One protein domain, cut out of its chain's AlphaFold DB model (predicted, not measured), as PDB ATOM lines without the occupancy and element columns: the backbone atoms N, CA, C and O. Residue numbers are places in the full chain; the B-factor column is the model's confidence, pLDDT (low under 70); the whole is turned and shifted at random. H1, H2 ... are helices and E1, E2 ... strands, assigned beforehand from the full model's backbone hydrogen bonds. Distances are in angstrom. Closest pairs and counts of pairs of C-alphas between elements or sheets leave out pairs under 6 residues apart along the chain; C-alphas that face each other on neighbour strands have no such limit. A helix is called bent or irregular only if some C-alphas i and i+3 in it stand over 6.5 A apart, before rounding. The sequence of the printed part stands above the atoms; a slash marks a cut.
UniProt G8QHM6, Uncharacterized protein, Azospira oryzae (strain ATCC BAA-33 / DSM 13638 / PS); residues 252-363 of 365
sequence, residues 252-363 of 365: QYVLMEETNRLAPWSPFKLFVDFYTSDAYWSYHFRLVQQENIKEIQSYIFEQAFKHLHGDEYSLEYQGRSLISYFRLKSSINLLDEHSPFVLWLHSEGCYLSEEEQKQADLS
ATOM      1  N   GLN A 252      -9.386 -17.503 -38.559       93.12
ATOM      2  CA  GLN A 252      -9.272 -16.696 -37.350       93.12
ATOM      3  C   GLN A 252      -9.468 -17.527 -36.077       93.12
ATOM      4  O   GLN A 252      -8.687 -17.394 -35.142       93.12
ATOM      5  N   TYR A 253     -10.420 -18.466 -36.057       94.62
ATOM      6  CA  TYR A 253     -10.639 -19.328 -34.891       94.62
ATOM      7  C   TYR A 253      -9.525 -20.365 -34.735       94.62
ATOM      8  O   TYR A 253      -9.102 -20.663 -33.619       94.62
ATOM      9  N   VAL A 254      -9.004 -20.887 -35.852       95.94
ATOM     10  CA  VAL A 254      -7.851 -21.800 -35.828       95.94
ATOM     11  C   VAL A 254      -6.624 -21.083 -35.263       95.94
ATOM     12  O   VAL A 254      -5.972 -21.603 -34.358       95.94
ATOM     13  N   LEU A 255      -6.337 -19.870 -35.743       95.50
ATOM     14  CA  LEU A 255      -5.244 -19.037 -35.241       95.50
ATOM     15  C   LEU A 255      -5.432 -18.648 -33.777       95.50
ATOM     16  O   LEU A 255      -4.463 -18.689 -33.024       95.50
ATOM     17  N   MET A 256      -6.650 -18.314 -33.350       94.44
ATOM     18  CA  MET A 256      -6.950 -17.974 -31.957       94.44
ATOM     19  C   MET A 256      -6.588 -19.141 -31.038       94.44
ATOM     20  O   MET A 256      -5.873 -18.984 -30.052       94.44
ATOM     21  N   GLU A 257      -7.027 -20.352 -31.380       95.75
ATOM     22  CA  GLU A 257      -6.724 -21.525 -30.569       95.75
ATOM     23  C   GLU A 257      -5.232 -21.895 -30.591       95.75
ATOM     24  O   GLU A 257      -4.691 -22.314 -29.566       95.75
ATOM     25  N   GLU A 258      -4.543 -21.735 -31.724       97.25
ATOM     26  CA  GLU A 258      -3.111 -22.039 -31.824       97.25
ATOM     27  C   GLU A 258      -2.232 -20.984 -31.133       97.25
ATOM     28  O   GLU A 258      -1.257 -21.351 -30.475       97.25
ATOM     29  N   THR A 259      -2.599 -19.701 -31.194       95.00
ATOM     30  CA  THR A 259      -1.944 -18.627 -30.426       95.00
ATOM     31  C   THR A 259      -2.172 -18.804 -28.932       95.00
ATOM     32  O   THR A 259      -1.199 -18.801 -28.185       95.00
ATOM     33  N   ASN A 260      -3.394 -19.108 -28.488       94.25
ATOM     34  CA  ASN A 260      -3.666 -19.447 -27.085       94.25
ATOM     35  C   ASN A 260      -2.820 -20.630 -26.590       94.25
ATOM     36  O   ASN A 260      -2.385 -20.653 -25.440       94.25
ATOM     37  N   ARG A 261      -2.583 -21.623 -27.454       95.88
ATOM     38  CA  ARG A 261      -1.847 -22.838 -27.096       95.88
ATOM     39  C   ARG A 261      -0.332 -22.647 -27.052       95.88
ATOM     40  O   ARG A 261       0.314 -23.244 -26.196       95.88
ATOM     41  N   LEU A 262       0.240 -21.907 -28.000       95.62
ATOM     42  CA  LEU A 262       1.695 -21.836 -28.201       95.62
ATOM     43  C   LEU A 262       2.313 -20.486 -27.841       95.62
ATOM     44  O   LEU A 262       3.485 -20.439 -27.478       95.62
ATOM     45  N   ALA A 263       1.552 -19.403 -27.954       93.69
ATOM     46  CA  ALA A 263       2.036 -18.046 -27.747       93.69
ATOM     47  C   ALA A 263       0.943 -17.172 -27.095       93.69
ATOM     48  O   ALA A 263       0.503 -16.189 -27.696       93.69
ATOM     49  N   PRO A 264       0.487 -17.509 -25.868       89.00
ATOM     50  CA  PRO A 264      -0.632 -16.821 -25.210       89.00
ATOM     51  C   PRO A 264      -0.355 -15.341 -24.909       89.00
ATOM     52  O   PRO A 264      -1.282 -14.585 -24.645       89.00
ATOM     53  N   TRP A 265       0.908 -14.923 -24.974       86.56
ATOM     54  CA  TRP A 265       1.353 -13.542 -24.769       86.56
ATOM     55  C   TRP A 265       1.708 -12.829 -26.080       86.56
ATOM     56  O   TRP A 265       2.295 -11.752 -26.061       86.56
ATOM     57  N   SER A 266       1.423 -13.446 -27.230       87.44
ATOM     58  CA  SER A 266       1.748 -12.867 -28.530       87.44
ATOM     59  C   SER A 266       0.909 -11.618 -28.802       87.44
ATOM     60  O   SER A 266      -0.308 -11.674 -28.611       87.44
ATOM     61  N   PRO A 267       1.484 -10.538 -29.365       84.88
ATOM     62  CA  PRO A 267       0.686  -9.412 -29.854       84.88
ATOM     63  C   PRO A 267      -0.330  -9.854 -30.923       84.88
ATOM     64  O   PRO A 267      -1.424  -9.302 -31.009       84.88
ATOM     65  N   PHE A 268      -0.030 -10.914 -31.685       88.69
ATOM     66  CA  PHE A 268      -0.967 -11.476 -32.662       88.69
ATOM     67  C   PHE A 268      -2.179 -12.148 -32.039       88.69
ATOM     68  O   PHE A 268      -3.217 -12.187 -32.690       88.69
ATOM     69  N   LYS A 269      -2.089 -12.639 -30.797       86.31
ATOM     70  CA  LYS A 269      -3.268 -13.155 -30.096       86.31
ATOM     71  C   LYS A 269      -4.322 -12.057 -29.993       86.31
ATOM     72  O   LYS A 269      -5.477 -12.305 -30.292       86.31
ATOM     73  N   LEU A 270      -3.905 -10.844 -29.649       80.50
ATOM     74  CA  LEU A 270      -4.808  -9.716 -29.446       80.50
ATOM     75  C   LEU A 270      -5.473  -9.291 -30.760       80.50
ATOM     76  O   LEU A 270      -6.690  -9.134 -30.819       80.50
ATOM     77  N   PHE A 271      -4.688  -9.200 -31.840       84.19
ATOM     78  CA  PHE A 271      -5.234  -8.939 -33.173       84.19
ATOM     79  C   PHE A 271      -6.189 -10.047 -33.632       84.19
ATOM     80  O   PHE A 271      -7.208  -9.761 -34.248       84.19
ATOM     81  N   VAL A 272      -5.888 -11.314 -33.348       85.25
ATOM     82  CA  VAL A 272      -6.756 -12.432 -33.730       85.25
ATOM     83  C   VAL A 272      -8.034 -12.459 -32.887       85.25
ATOM     84  O   VAL A 272      -9.108 -12.624 -33.460       85.25
ATOM     85  N   ASP A 273      -7.938 -12.237 -31.573       82.12
ATOM     86  CA  ASP A 273      -9.086 -12.135 -30.669       82.12
ATOM     87  C   ASP A 273     -10.068 -11.073 -31.186       82.12
ATOM     88  O   ASP A 273     -11.249 -11.380 -31.357       82.12
ATOM     89  N   PHE A 274      -9.555  -9.891 -31.564       79.31
ATOM     90  CA  PHE A 274     -10.322  -8.795 -32.169       79.31
ATOM     91  C   PHE A 274     -11.176  -9.242 -33.371       79.31
ATOM     92  O   PHE A 274     -12.337  -8.859 -33.485       79.31
ATOM     93  N   TYR A 275     -10.630 -10.083 -34.258       77.19
ATOM     94  CA  TYR A 275     -11.348 -10.581 -35.442       77.19
ATOM     95  C   TYR A 275     -12.274 -11.776 -35.169       77.19
ATOM     96  O   TYR A 275     -13.033 -12.162 -36.057       77.19
ATOM     97  N   THR A 276     -12.188 -12.412 -33.999       79.56
ATOM     98  CA  THR A 276     -13.013 -13.592 -33.654       79.56
ATOM     99  C   THR A 276     -14.231 -13.269 -32.802       79.56
ATOM    100  O   THR A 276     -15.140 -14.090 -32.676       79.56
ATOM    101  N   SER A 277     -14.248 -12.092 -32.194       74.81
ATOM    102  CA  SER A 277     -15.292 -11.640 -31.291       74.81
ATOM    103  C   SER A 277     -16.349 -10.817 -32.025       74.81
ATOM    104  O   SER A 277     -16.147  -9.636 -32.309       74.81
ATOM    105  N   ASP A 278     -17.507 -11.412 -32.280       60.53
ATOM    106  CA  ASP A 278     -18.548 -10.740 -33.066       60.53
ATOM    107  C   ASP A 278     -19.217  -9.549 -32.338       60.53
ATOM    108  O   ASP A 278     -19.763  -8.665 -32.994       60.53
ATOM    109  N   ALA A 279     -19.160  -9.472 -31.000       54.12
ATOM    110  CA  ALA A 279     -19.965  -8.507 -30.230       54.12
ATOM    111  C   ALA A 279     -19.178  -7.445 -29.438       54.12
ATOM    112  O   ALA A 279     -19.607  -6.299 -29.351       54.12
ATOM    113  N   TYR A 280     -18.046  -7.805 -28.826       53.69
ATOM    114  CA  TYR A 280     -17.365  -6.906 -27.881       53.69
ATOM    115  C   TYR A 280     -16.435  -5.912 -28.594       53.69
ATOM    116  O   TYR A 280     -16.415  -4.719 -28.302       53.69
ATOM    117  N   TRP A 281     -15.680  -6.381 -29.583       58.19
ATOM    118  CA  TRP A 281     -14.624  -5.573 -30.185       58.19
ATOM    119  C   TRP A 281     -15.123  -4.654 -31.308       58.19
ATOM    120  O   TRP A 281     -14.583  -3.565 -31.482       58.19
ATOM    121  N   SER A 282     -16.203  -5.024 -32.002       57.66
ATOM    122  CA  SER A 282     -16.938  -4.137 -32.921       57.66
ATOM    123  C   SER A 282     -17.553  -2.927 -32.198       57.66
ATOM    124  O   SER A 282     -17.663  -1.833 -32.770       57.66
ATOM    125  N   TYR A 283     -17.906  -3.099 -30.920       52.97
ATOM    126  CA  TYR A 283     -18.429  -2.040 -30.059       52.97
ATOM    127  C   TYR A 283     -17.333  -1.079 -29.580       52.97
ATOM    128  O   TYR A 283     -17.547   0.130 -29.572       52.97
ATOM    129  N   HIS A 284     -16.142  -1.592 -29.257       54.44
ATOM    130  CA  HIS A 284     -15.072  -0.798 -28.644       54.44
ATOM    131  C   HIS A 284     -13.972  -0.323 -29.593       54.44
ATOM    132  O   HIS A 284     -13.184   0.534 -29.197       54.44
ATOM    133  N   PHE A 285     -13.895  -0.822 -30.832       61.06
ATOM    134  CA  PHE A 285     -12.812  -0.442 -31.737       61.06
ATOM    135  C   PHE A 285     -13.267  -0.270 -33.187       61.06
ATOM    136  O   PHE A 285     -14.205  -0.917 -33.656       61.06
ATOM    137  N   ARG A 286     -12.576   0.609 -33.921       65.81
ATOM    138  CA  ARG A 286     -12.696   0.747 -35.380       65.81
ATOM    139  C   ARG A 286     -11.359   0.519 -36.063       65.81
ATOM    140  O   ARG A 286     -10.314   0.928 -35.560       65.81
ATOM    141  N   LEU A 287     -11.432  -0.078 -37.252       65.38
ATOM    142  CA  LEU A 287     -10.358   0.004 -38.233       65.38
ATOM    143  C   LEU A 287     -10.400   1.393 -38.885       65.38
ATOM    144  O   LEU A 287     -11.462   1.824 -39.332       65.38
ATOM    145  N   VAL A 288      -9.256   2.078 -38.934       62.28
ATOM    146  CA  VAL A 288      -9.144   3.467 -39.437       62.28
ATOM    147  C   VAL A 288      -9.523   3.582 -40.922       62.28
ATOM    148  O   VAL A 288      -9.983   4.630 -41.362       62.28
ATOM    149  N   GLN A 289      -9.359   2.512 -41.706       64.69
ATOM    150  CA  GLN A 289      -9.675   2.487 -43.137       64.69
ATOM    151  C   GLN A 289     -10.413   1.192 -43.495       64.69
ATOM    152  O   GLN A 289      -9.863   0.098 -43.357       64.69
ATOM    153  N   GLN A 290     -11.664   1.303 -43.956       64.12
ATOM    154  CA  GLN A 290     -12.501   0.136 -44.277       64.12
ATOM    155  C   GLN A 290     -12.129  -0.551 -45.598       64.12
ATOM    156  O   GLN A 290     -12.380  -1.743 -45.767       64.12
ATOM    157  N   GLU A 291     -11.494   0.172 -46.520       63.97
ATOM    158  CA  GLU A 291     -11.259  -0.298 -47.892       63.97
ATOM    159  C   GLU A 291     -10.259  -1.470 -47.975       63.97
ATOM    160  O   GLU A 291     -10.318  -2.250 -48.919       63.97
ATOM    161  N   ASN A 292      -9.437  -1.693 -46.938       78.50
ATOM    162  CA  ASN A 292      -8.375  -2.714 -46.934       78.50
ATOM    163  C   ASN A 292      -8.496  -3.762 -45.811       78.50
ATOM    164  O   ASN A 292      -7.528  -4.462 -45.511       78.50
ATOM    165  N   ILE A 293      -9.668  -3.911 -45.177       81.19
ATOM    166  CA  ILE A 293      -9.833  -4.799 -44.004       81.19
ATOM    167  C   ILE A 293      -9.391  -6.235 -44.307       81.19
ATOM    168  O   ILE A 293      -8.665  -6.836 -43.518       81.19
ATOM    169  N   LYS A 294      -9.794  -6.784 -45.459       85.19
ATOM    170  CA  LYS A 294      -9.454  -8.163 -45.851       85.19
ATOM    171  C   LYS A 294      -7.955  -8.351 -46.088       85.19
ATOM    172  O   LYS A 294      -7.418  -9.412 -45.764       85.19
ATOM    173  N   GLU A 295      -7.283  -7.343 -46.638       90.06
ATOM    174  CA  GLU A 295      -5.842  -7.391 -46.889       90.06
ATOM    175  C   GLU A 295      -5.055  -7.322 -45.582       90.06
ATOM    176  O   GLU A 295      -4.210  -8.180 -45.332       90.06
ATOM    177  N   ILE A 296      -5.398  -6.367 -44.711       89.00
ATOM    178  CA  ILE A 296      -4.796  -6.223 -43.378       89.00
ATOM    179  C   ILE A 296      -5.015  -7.502 -42.565       89.00
ATOM    180  O   ILE A 296      -4.080  -8.020 -41.961       89.00
ATOM    181  N   GLN A 297      -6.227  -8.058 -42.593       89.06
ATOM    182  CA  GLN A 297      -6.549  -9.306 -41.909       89.06
ATOM    183  C   GLN A 297      -5.701 -10.474 -42.436       89.06
ATOM    184  O   GLN A 297      -5.103 -11.212 -41.652       89.06
ATOM    185  N   SER A 298      -5.601 -10.623 -43.759       91.75
ATOM    186  CA  SER A 298      -4.773 -11.665 -44.383       91.75
ATOM    187  C   SER A 298      -3.299 -11.509 -44.011       91.75
ATOM    188  O   SER A 298      -2.635 -12.496 -43.686       91.75
ATOM    189  N   TYR A 299      -2.804 -10.270 -43.988       94.44
ATOM    190  CA  TYR A 299      -1.453  -9.948 -43.549       94.44
ATOM    191  C   TYR A 299      -1.229 -10.344 -42.087       94.44
ATOM    192  O   TYR A 299      -0.291 -11.080 -41.794       94.44
ATOM    193  N   ILE A 300      -2.117  -9.934 -41.177       93.38
ATOM    194  CA  ILE A 300      -2.052 -10.289 -39.751       93.38
ATOM    195  C   ILE A 300      -2.011 -11.806 -39.576       93.38
ATOM    196  O   ILE A 300      -1.187 -12.306 -38.814       93.38
ATOM    197  N   PHE A 301      -2.844 -12.555 -40.300       95.06
ATOM    198  CA  PHE A 301      -2.863 -14.016 -40.223       95.06
ATOM    199  C   PHE A 301      -1.563 -14.646 -40.721       95.06
ATOM    200  O   PHE A 301      -1.041 -15.562 -40.082       95.06
ATOM    201  N   GLU A 302      -0.997 -14.145 -41.820       96.00
ATOM    202  CA  GLU A 302       0.307 -14.600 -42.302       96.00
ATOM    203  C   GLU A 302       1.416 -14.324 -41.275       96.00
ATOM    204  O   GLU A 302       2.217 -15.214 -40.976       96.00
ATOM    205  N   GLN A 303       1.452 -13.117 -40.701       97.06
ATOM    206  CA  GLN A 303       2.446 -12.739 -39.695       97.06
ATOM    207  C   GLN A 303       2.267 -13.520 -38.383       97.06
ATOM    208  O   GLN A 303       3.258 -13.948 -37.790       97.06
ATOM    209  N   ALA A 304       1.027 -13.808 -37.977       96.62
ATOM    210  CA  ALA A 304       0.728 -14.659 -36.829       96.62
ATOM    211  C   ALA A 304       1.268 -16.081 -37.036       96.62
ATOM    212  O   ALA A 304       1.911 -16.639 -36.145       96.62
ATOM    213  N   PHE A 305       1.083 -16.664 -38.228       97.75
ATOM    214  CA  PHE A 305       1.681 -17.963 -38.531       97.75
ATOM    215  C   PHE A 305       3.207 -17.908 -38.548       97.75
ATOM    216  O   PHE A 305       3.823 -18.816 -37.987       97.75
ATOM    217  N   LYS A 306       3.827 -16.872 -39.126       97.50
ATOM    218  CA  LYS A 306       5.291 -16.692 -39.068       97.50
ATOM    219  C   LYS A 306       5.780 -16.661 -37.623       97.50
ATOM    220  O   LYS A 306       6.677 -17.424 -37.274       97.50
ATOM    221  N   HIS A 307       5.124 -15.883 -36.763       97.31
ATOM    222  CA  HIS A 307       5.427 -15.820 -35.336       97.31
ATOM    223  C   HIS A 307       5.317 -17.192 -34.649       97.31
ATOM    224  O   HIS A 307       6.261 -17.621 -33.988       97.31
ATOM    225  N   LEU A 308       4.219 -17.929 -34.866       97.31
ATOM    226  CA  LEU A 308       4.025 -19.278 -34.311       97.31
ATOM    227  C   LEU A 308       5.077 -20.291 -34.781       97.31
ATOM    228  O   LEU A 308       5.342 -21.269 -34.087       97.31
ATOM    229  N   HIS A 309       5.671 -20.073 -35.953       97.88
ATOM    230  CA  HIS A 309       6.732 -20.919 -36.493       97.88
ATOM    231  C   HIS A 309       8.138 -20.430 -36.135       97.88
ATOM    232  O   HIS A 309       9.108 -21.054 -36.560       97.88
ATOM    233  N   GLY A 310       8.268 -19.350 -35.360       96.31
ATOM    234  CA  GLY A 310       9.558 -18.725 -35.079       96.31
ATOM    235  C   GLY A 310      10.247 -18.194 -36.337       96.31
ATOM    236  O   GLY A 310      11.469 -18.074 -36.357       96.31
ATOM    237  N   ASP A 311       9.488 -17.915 -37.394       96.38
ATOM    238  CA  ASP A 311       9.992 -17.263 -38.593       96.38
ATOM    239  C   ASP A 311      10.066 -15.742 -38.352       96.38
ATOM    240  O   ASP A 311       9.574 -15.200 -37.358       96.38
ATOM    241  N   GLU A 312      10.713 -15.023 -39.262       95.56
ATOM    242  CA  GLU A 312      10.727 -13.565 -39.222       95.56
ATOM    243  C   GLU A 312       9.345 -13.005 -39.563       95.56
ATOM    244  O   GLU A 312       8.746 -13.394 -40.563       95.56
ATOM    245  N   TYR A 313       8.836 -12.120 -38.708       95.56
ATOM    246  CA  TYR A 313       7.529 -11.488 -38.844       95.56
ATOM    247  C   TYR A 313       7.656  -9.980 -38.632       95.56
ATOM    248  O   TYR A 313       8.628  -9.512 -38.040       95.56
ATOM    249  N   SER A 314       6.659  -9.232 -39.090       95.75
ATOM    250  CA  SER A 314       6.577  -7.785 -38.922       95.75
ATOM    251  C   SER A 314       5.244  -7.386 -38.296       95.75
ATOM    252  O   SER A 314       4.199  -7.966 -38.598       95.75
ATOM    253  N   LEU A 315       5.305  -6.394 -37.406       93.56
ATOM    254  CA  LEU A 315       4.141  -5.698 -36.863       93.56
ATOM    255  C   LEU A 315       3.829  -4.424 -37.652       93.56
ATOM    256  O   LEU A 315       3.025  -3.625 -37.197       93.56
ATOM    257  N   GLU A 316       4.444  -4.224 -38.815       94.31
ATOM    258  CA  GLU A 316       4.187  -3.091 -39.696       94.31
ATOM    259  C   GLU A 316       3.513  -3.563 -40.980       94.31
ATOM    260  O   GLU A 316       3.974  -4.511 -41.611       94.31
ATOM    261  N   TYR A 317       2.442  -2.894 -41.391       92.75
ATOM    262  CA  TYR A 317       1.784  -3.078 -42.678       92.75
ATOM    263  C   TYR A 317       1.873  -1.764 -43.454       92.75
ATOM    264  O   TYR A 317       1.590  -0.709 -42.900       92.75
ATOM    265  N   GLN A 318       2.327  -1.809 -44.713       92.06
ATOM    266  CA  GLN A 318       2.479  -0.621 -45.574       92.06
ATOM    267  C   GLN A 318       3.247   0.549 -44.907       92.06
ATOM    268  O   GLN A 318       2.902   1.717 -45.076       92.06
ATOM    269  N   GLY A 319       4.292   0.231 -44.132       91.44
ATOM    270  CA  GLY A 319       5.138   1.221 -43.451       91.44
ATOM    271  C   GLY A 319       4.520   1.851 -42.199       91.44
ATOM    272  O   GLY A 319       5.031   2.855 -41.708       91.44
ATOM    273  N   ARG A 320       3.417   1.300 -41.681       88.69
ATOM    274  CA  ARG A 320       2.772   1.750 -40.442       88.69
ATOM    275  C   ARG A 320       2.609   0.588 -39.475       88.69
ATOM    276  O   ARG A 320       2.314  -0.527 -39.895       88.69
ATOM    277  N   SER A 321       2.743   0.847 -38.175       89.56
ATOM    278  CA  SER A 321       2.461  -0.155 -37.139       89.56
ATOM    279  C   SER A 321       1.032  -0.689 -37.276       89.56
ATOM    280  O   SER A 321       0.097   0.090 -37.456       89.56
ATOM    281  N   LEU A 322       0.844  -2.003 -37.142       87.31
ATOM    282  CA  LEU A 322      -0.458  -2.669 -37.153       87.31
ATOM    283  C   LEU A 322      -1.401  -2.047 -36.132       87.31
ATOM    284  O   LEU A 322      -2.572  -1.859 -36.434       87.31
ATOM    285  N   ILE A 323      -0.876  -1.650 -34.973       83.00
ATOM    286  CA  ILE A 323      -1.627  -0.954 -33.924       83.00
ATOM    287  C   ILE A 323      -2.316   0.296 -34.463       83.00
ATOM    288  O   ILE A 323      -3.467   0.546 -34.133       83.00
ATOM    289  N   SER A 324      -1.638   1.061 -35.323       83.62
ATOM    290  CA  SER A 324      -2.165   2.325 -35.844       83.62
ATOM    291  C   SER A 324      -3.421   2.149 -36.698       83.62
ATOM    292  O   SER A 324      -4.156   3.113 -36.903       83.62
ATOM    293  N   TYR A 325      -3.684   0.927 -37.170       80.56
ATOM    294  CA  TYR A 325      -4.901   0.595 -37.896       80.56
ATOM    295  C   TYR A 325      -6.094   0.363 -36.967       80.56
ATOM    296  O   TYR A 325      -7.218   0.392 -37.456       80.56
ATOM    297  N   PHE A 326      -5.882   0.192 -35.660       76.81
ATOM    298  CA  PHE A 326      -6.931   0.004 -34.661       76.81
ATOM    299  C   PHE A 326      -7.082   1.269 -33.808       76.81
ATOM    300  O   PHE A 326      -6.108   1.891 -33.381       76.81
ATOM    301  N   ARG A 327      -8.326   1.668 -33.550       70.31
ATOM    302  CA  ARG A 327      -8.657   2.806 -32.684       70.31
ATOM    303  C   ARG A 327      -9.715   2.420 -31.673       70.31
ATOM    304  O   ARG A 327     -10.678   1.758 -32.046       70.31
ATOM    305  N   LEU A 328      -9.564   2.885 -30.437       66.12
ATOM    306  CA  LEU A 328     -10.575   2.780 -29.382       66.12
ATOM    307  C   LEU A 328     -11.729   3.763 -29.629       66.12
ATOM    308  O   LEU A 328     -11.486   4.964 -29.746       66.12
ATOM    309  N   LYS A 329     -12.980   3.283 -29.628       62.41
ATOM    310  CA  LYS A 329     -14.224   4.059 -29.829       62.41
ATOM    311  C   LYS A 329     -14.584   5.037 -28.689       62.41
ATOM    312  O   LYS A 329     -15.704   5.522 -28.664       62.41
ATOM    313  N   SER A 330     -13.635   5.416 -27.826       59.03
ATOM    314  CA  SER A 330     -13.798   6.163 -26.557       59.03
ATOM    315  C   SER A 330     -14.105   5.300 -25.324       59.03
ATOM    316  O   SER A 330     -14.314   4.094 -25.439       59.03
ATOM    317  N   SER A 331     -13.978   5.932 -24.150       54.34
ATOM    318  CA  SER A 331     -13.745   5.370 -22.810       54.34
ATOM    319  C   SER A 331     -14.369   3.993 -22.573       54.34
ATOM    320  O   SER A 331     -15.566   3.867 -22.310       54.34
ATOM    321  N   ILE A 332     -13.526   2.959 -22.598       52.12
ATOM    322  CA  ILE A 332     -13.855   1.669 -21.992       52.12
ATOM    323  C   ILE A 332     -14.140   1.949 -20.512       52.12
ATOM    324  O   ILE A 332     -13.274   2.454 -19.800       52.12
ATOM    325  N   ASN A 333     -15.367   1.681 -20.058       49.53
ATOM    326  CA  ASN A 333     -15.694   1.748 -18.636       49.53
ATOM    327  C   ASN A 333     -14.756   0.802 -17.863       49.53
ATOM    328  O   ASN A 333     -14.564  -0.338 -18.280       49.53
ATOM    329  N   LEU A 334     -14.225   1.306 -16.742       46.88
ATOM    330  CA  LEU A 334     -13.176   0.815 -15.820       46.88
ATOM    331  C   LEU A 334     -13.111  -0.689 -15.456       46.88
ATOM    332  O   LEU A 334     -12.240  -1.093 -14.692       46.88
ATOM    333  N   LEU A 335     -13.999  -1.544 -15.957       45.72
ATOM    334  CA  LEU A 335     -14.007  -2.979 -15.659       45.72
ATOM    335  C   LEU A 335     -13.007  -3.795 -16.504       45.72
ATOM    336  O   LEU A 335     -12.728  -4.936 -16.143       45.72
ATOM    337  N   ASP A 336     -12.425  -3.215 -17.564       52.59
ATOM    338  CA  ASP A 336     -11.499  -3.892 -18.497       52.59
ATOM    339  C   ASP A 336     -10.071  -3.303 -18.546       52.59
ATOM    340  O   ASP A 336      -9.262  -3.685 -19.398       52.59
ATOM    341  N   GLU A 337      -9.698  -2.434 -17.597       53.06
ATOM    342  CA  GLU A 337      -8.345  -1.837 -17.505       53.06
ATOM    343  C   GLU A 337      -7.218  -2.865 -17.303       53.06
ATOM    344  O   GLU A 337      -6.040  -2.538 -17.411       53.06
ATOM    345  N   HIS A 338      -7.549  -4.127 -17.033       58.56
ATOM    346  CA  HIS A 338      -6.571  -5.201 -16.873       58.56
ATOM    347  C   HIS A 338      -6.366  -6.047 -18.135       58.56
ATOM    348  O   HIS A 338      -5.523  -6.948 -18.123       58.56
ATOM    349  N   SER A 339      -7.087  -5.776 -19.230       65.38
ATOM    350  CA  SER A 339      -6.813  -6.431 -20.510       65.38
ATOM    351  C   SER A 339      -5.448  -5.973 -21.039       65.38
ATOM    352  O   SER A 339      -5.264  -4.776 -21.286       65.38
ATOM    353  N   PRO A 340      -4.485  -6.888 -21.286       67.12
ATOM    354  CA  PRO A 340      -3.167  -6.521 -21.802       67.12
ATOM    355  C   PRO A 340      -3.220  -5.717 -23.106       67.12
ATOM    356  O   PRO A 340      -2.343  -4.898 -23.355       67.12
ATOM    357  N   PHE A 341      -4.258  -5.909 -23.928       63.91
ATOM    358  CA  PHE A 341      -4.436  -5.144 -25.163       63.91
ATOM    359  C   PHE A 341      -4.913  -3.718 -24.928       63.91
ATOM    360  O   PHE A 341      -4.422  -2.807 -25.583       63.91
ATOM    361  N   VAL A 342      -5.842  -3.515 -23.991       64.56
ATOM    362  CA  VAL A 342      -6.315  -2.169 -23.640       64.56
ATOM    363  C   VAL A 342      -5.162  -1.374 -23.038       64.56
ATOM    364  O   VAL A 342      -4.916  -0.252 -23.467       64.56
ATOM    365  N   LEU A 343      -4.382  -1.991 -22.144       68.12
ATOM    366  CA  LEU A 343      -3.171  -1.389 -21.585       68.12
ATOM    367  C   LEU A 343      -2.137  -1.046 -22.663       68.12
ATOM    368  O   LEU A 343      -1.562   0.041 -22.635       68.12
ATOM    369  N   TRP A 344      -1.936  -1.935 -23.637       67.69
ATOM    370  CA  TRP A 344      -1.026  -1.681 -24.750       67.69
ATOM    371  C   TRP A 344      -1.505  -0.521 -25.630       67.69
ATOM    372  O   TRP A 344      -0.751   0.411 -25.881       67.69
ATOM    373  N   LEU A 345      -2.779  -0.499 -26.025       65.38
ATOM    374  CA  LEU A 345      -3.335   0.594 -26.828       65.38
ATOM    375  C   LEU A 345      -3.359   1.937 -26.091       65.38
ATOM    376  O   LEU A 345      -3.105   2.969 -26.713       65.38
ATOM    377  N   HIS A 346      -3.628   1.925 -24.784       67.00
ATOM    378  CA  HIS A 346      -3.497   3.097 -23.920       67.00
ATOM    379  C   HIS A 346      -2.051   3.610 -23.913       67.00
ATOM    380  O   HIS A 346      -1.834   4.808 -24.089       67.00
ATOM    381  N   SER A 347      -1.061   2.718 -23.768       69.62
ATOM    382  CA  SER A 347       0.358   3.105 -23.783       69.62
ATOM    383  C   SER A 347       0.808   3.708 -25.118       69.62
ATOM    384  O   SER A 347       1.698   4.552 -25.138       69.62
ATOM    385  N   GLU A 348       0.140   3.340 -26.212       70.81
ATOM    386  CA  GLU A 348       0.403   3.837 -27.569       70.81
ATOM    387  C   GLU A 348      -0.491   5.036 -27.955       70.81
ATOM    388  O   GLU A 348      -0.488   5.469 -29.107       70.81
ATOM    389  N   GLY A 349      -1.306   5.566 -27.030       67.38
ATOM    390  CA  GLY A 349      -2.155   6.742 -27.265       67.38
ATOM    391  C   GLY A 349      -3.231   6.558 -28.346       67.38
ATOM    392  O   GLY A 349      -3.627   7.520 -29.003       67.38
ATOM    393  N   CYS A 350      -3.704   5.330 -28.572       64.50
ATOM    394  CA  CYS A 350      -4.558   4.975 -29.710       64.50
ATOM    395  C   CYS A 350      -6.064   5.226 -29.480       64.50
ATOM    396  O   CYS A 350      -6.874   4.295 -29.521       64.50
ATOM    397  N   TYR A 351      -6.459   6.489 -29.295       66.88
ATOM    398  CA  TYR A 351      -7.866   6.904 -29.155       66.88
ATOM    399  C   TYR A 351      -8.425   7.521 -30.439       66.88
ATOM    400  O   TYR A 351      -7.690   8.155 -31.194       66.88
ATOM    401  N   LEU A 352      -9.730   7.354 -30.683       57.28
ATOM    402  CA  LEU A 352     -10.442   8.189 -31.656       57.28
ATOM    403  C   LEU A 352     -10.534   9.632 -31.144       57.28
ATOM    404  O   LEU A 352     -10.862   9.852 -29.975       57.28
ATOM    405  N   SER A 353     -10.323  10.598 -32.033       69.06
ATOM    406  CA  SER A 353     -10.687  12.001 -31.806       69.06
ATOM    407  C   SER A 353     -12.207  12.167 -31.653       69.06
ATOM    408  O   SER A 353     -12.983  11.319 -32.097       69.06
ATOM    409  N   GLU A 354     -12.659  13.269 -31.046       64.69
ATOM    410  CA  GLU A 354     -14.097  13.550 -30.873       64.69
ATOM    411  C   GLU A 354     -14.867  13.591 -32.205       64.69
ATOM    412  O   GLU A 354     -16.037  13.211 -32.271       64.69
ATOM    413  N   GLU A 355     -14.222  14.042 -33.281       64.12
ATOM    414  CA  GLU A 355     -14.812  14.087 -34.622       64.12
ATOM    415  C   GLU A 355     -14.965  12.682 -35.218       64.12
ATOM    416  O   GLU A 355     -16.020  12.348 -35.766       64.12
ATOM    417  N   GLU A 356     -13.956  11.824 -35.046       63.25
ATOM    418  CA  GLU A 356     -14.020  10.425 -35.473       63.25
ATOM    419  C   GLU A 356     -15.032   9.616 -34.646       63.25
ATOM    420  O   GLU A 356     -15.677   8.718 -35.188       63.25
ATOM    421  N   GLN A 357     -15.218   9.939 -33.361       61.19
ATOM    422  CA  GLN A 357     -16.264   9.345 -32.516       61.19
ATOM    423  C   GLN A 357     -17.663   9.695 -33.039       61.19
ATOM    424  O   GLN A 357     -18.484   8.808 -33.257       61.19
ATOM    425  N   LYS A 358     -17.914  10.970 -33.360       64.81
ATOM    426  CA  LYS A 358     -19.202  11.412 -33.923       64.81
ATOM    427  C   LYS A 358     -19.506  10.758 -35.274       64.81
ATOM    428  O   LYS A 358     -20.642  10.368 -35.524       64.81
ATOM    429  N   GLN A 359     -18.504  10.588 -36.140       63.50
ATOM    430  CA  GLN A 359     -18.666   9.827 -37.388       63.50
ATOM    431  C   GLN A 359     -18.871   8.327 -37.136       63.50
ATOM    432  O   GLN A 359     -19.584   7.656 -37.888       63.50
ATOM    433  N   ALA A 360     -18.266   7.792 -36.073       58.44
ATOM    434  CA  ALA A 360     -18.419   6.404 -35.679       58.44
ATOM    435  C   ALA A 360     -19.824   6.068 -35.157       58.44
ATOM    436  O   ALA A 360     -20.282   4.949 -35.380       58.44
ATOM    437  N   ASP A 361     -20.518   7.003 -34.521       59.12
ATOM    438  CA  ASP A 361     -21.869   6.762 -33.994       59.12
ATOM    439  C   ASP A 361     -22.959   6.850 -35.077       59.12
ATOM    440  O   ASP A 361     -24.045   6.295 -34.927       59.12
ATOM    441  N   LEU A 362     -22.658   7.497 -36.208       53.09
ATOM    442  CA  LEU A 362     -23.583   7.694 -37.333       53.09
ATOM    443  C   LEU A 362     -23.522   6.590 -38.401       53.09
ATOM    444  O   LEU A 362     -24.340   6.572 -39.318       53.09
ATOM    445  N   SER A 363     -22.541   5.692 -38.322       47.97
ATOM    446  CA  SER A 363     -22.291   4.647 -39.319       47.97
ATOM    447  C   SER A 363     -22.903   3.318 -38.844       47.97
ATOM    448  O   SER A 363     -22.352   2.721 -37.914       47.97
TER     449      SER A 363
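What this domain is: This is residues 252 to 363 of the 365 residues of an uncharacterized protein of Azospira oryzae (strain ATCC BAA-33 / DSM 13638 / PS) (UniProt G8QHM6). Three helices, the hairpin H1 and H2 with the second half of H4 packed on it, make a cluster at one end, while a tiny two-stranded sheet, E1 with E2, sits towards the other end, where H7 lies out alone. H6 is loosely placed beyond H2, after a wide loop from E2. The 112 printed residues, mostly helix by class, run H1 H2 H3 E1 H4 H5 E2 H6 H7, the sheet antiparallel. The whole is compact, with a radius of gyration of the C-alphas of 14.1 A and spans of 41 by 32 by 25 A.

Where its parts are: Find C-alpha 285 at (-12.812, -0.442, -31.737), where E1, residues 285 to 287, begins; E2 is residues 326 to 328. H4, residues 290 to 308, spans 27.4 A, kinks by 27 degrees near residue 297 and is irregular, with C-alphas 291 and 294 8.3 A apart. H1, residues 252 to 262, spans 15.2 A from (-9.272, -16.696, -37.350), and H2, residues 267 to 276, 14.8 A. Look for H3 at 281 to 284, H5 at 322 to 325, H6 at 340 to 347, and H7 at 354 to 361, ending at (-21.869, 6.762, -33.994).

How they stand to each other: Across E1 and E2, N 286 and O 327 are within hydrogen-bond range at 2.9 A. H3 and H2 are close but not clearly touching, closest at C-alphas 281 and 274, 5.7 A. H4 touches H2 with residues 300 to 304 alone, closest at C-alphas 304 and 268, 5.5 A, at a steep tilt of 49 degrees, opposite ways. It touches H1 with residues 301 to 308 alone, closest at C-alphas 308 and 262, 7.0 A. H1 and H2, a helical hairpin, touch at C-alphas 259 and 269, 5.6 A, their shallow tilt of 34 degrees only just short of steep. H4 and H5 are near each other, with 6 pairs of C-alphas within 10 A. H6 and H2 are close but not clearly touching, with C-alphas 341 and 270 6.3 A apart; H7 touches no helix. Every O i to N i+4 pair is within range in H1, H2, H6 and H7, and 13 of 15 in H4; H3 and H5 are too short for one.

The domain as a whole: The C-alphas farthest apart, those of Gly 310 and Leu 362, are 42.4 A apart. The printed part has no cut; the links H4 to H5 and E2 to H6 are long. Look for pLDDT under 70 at residues 278 to 291, 328 to 347 and 349 to 363.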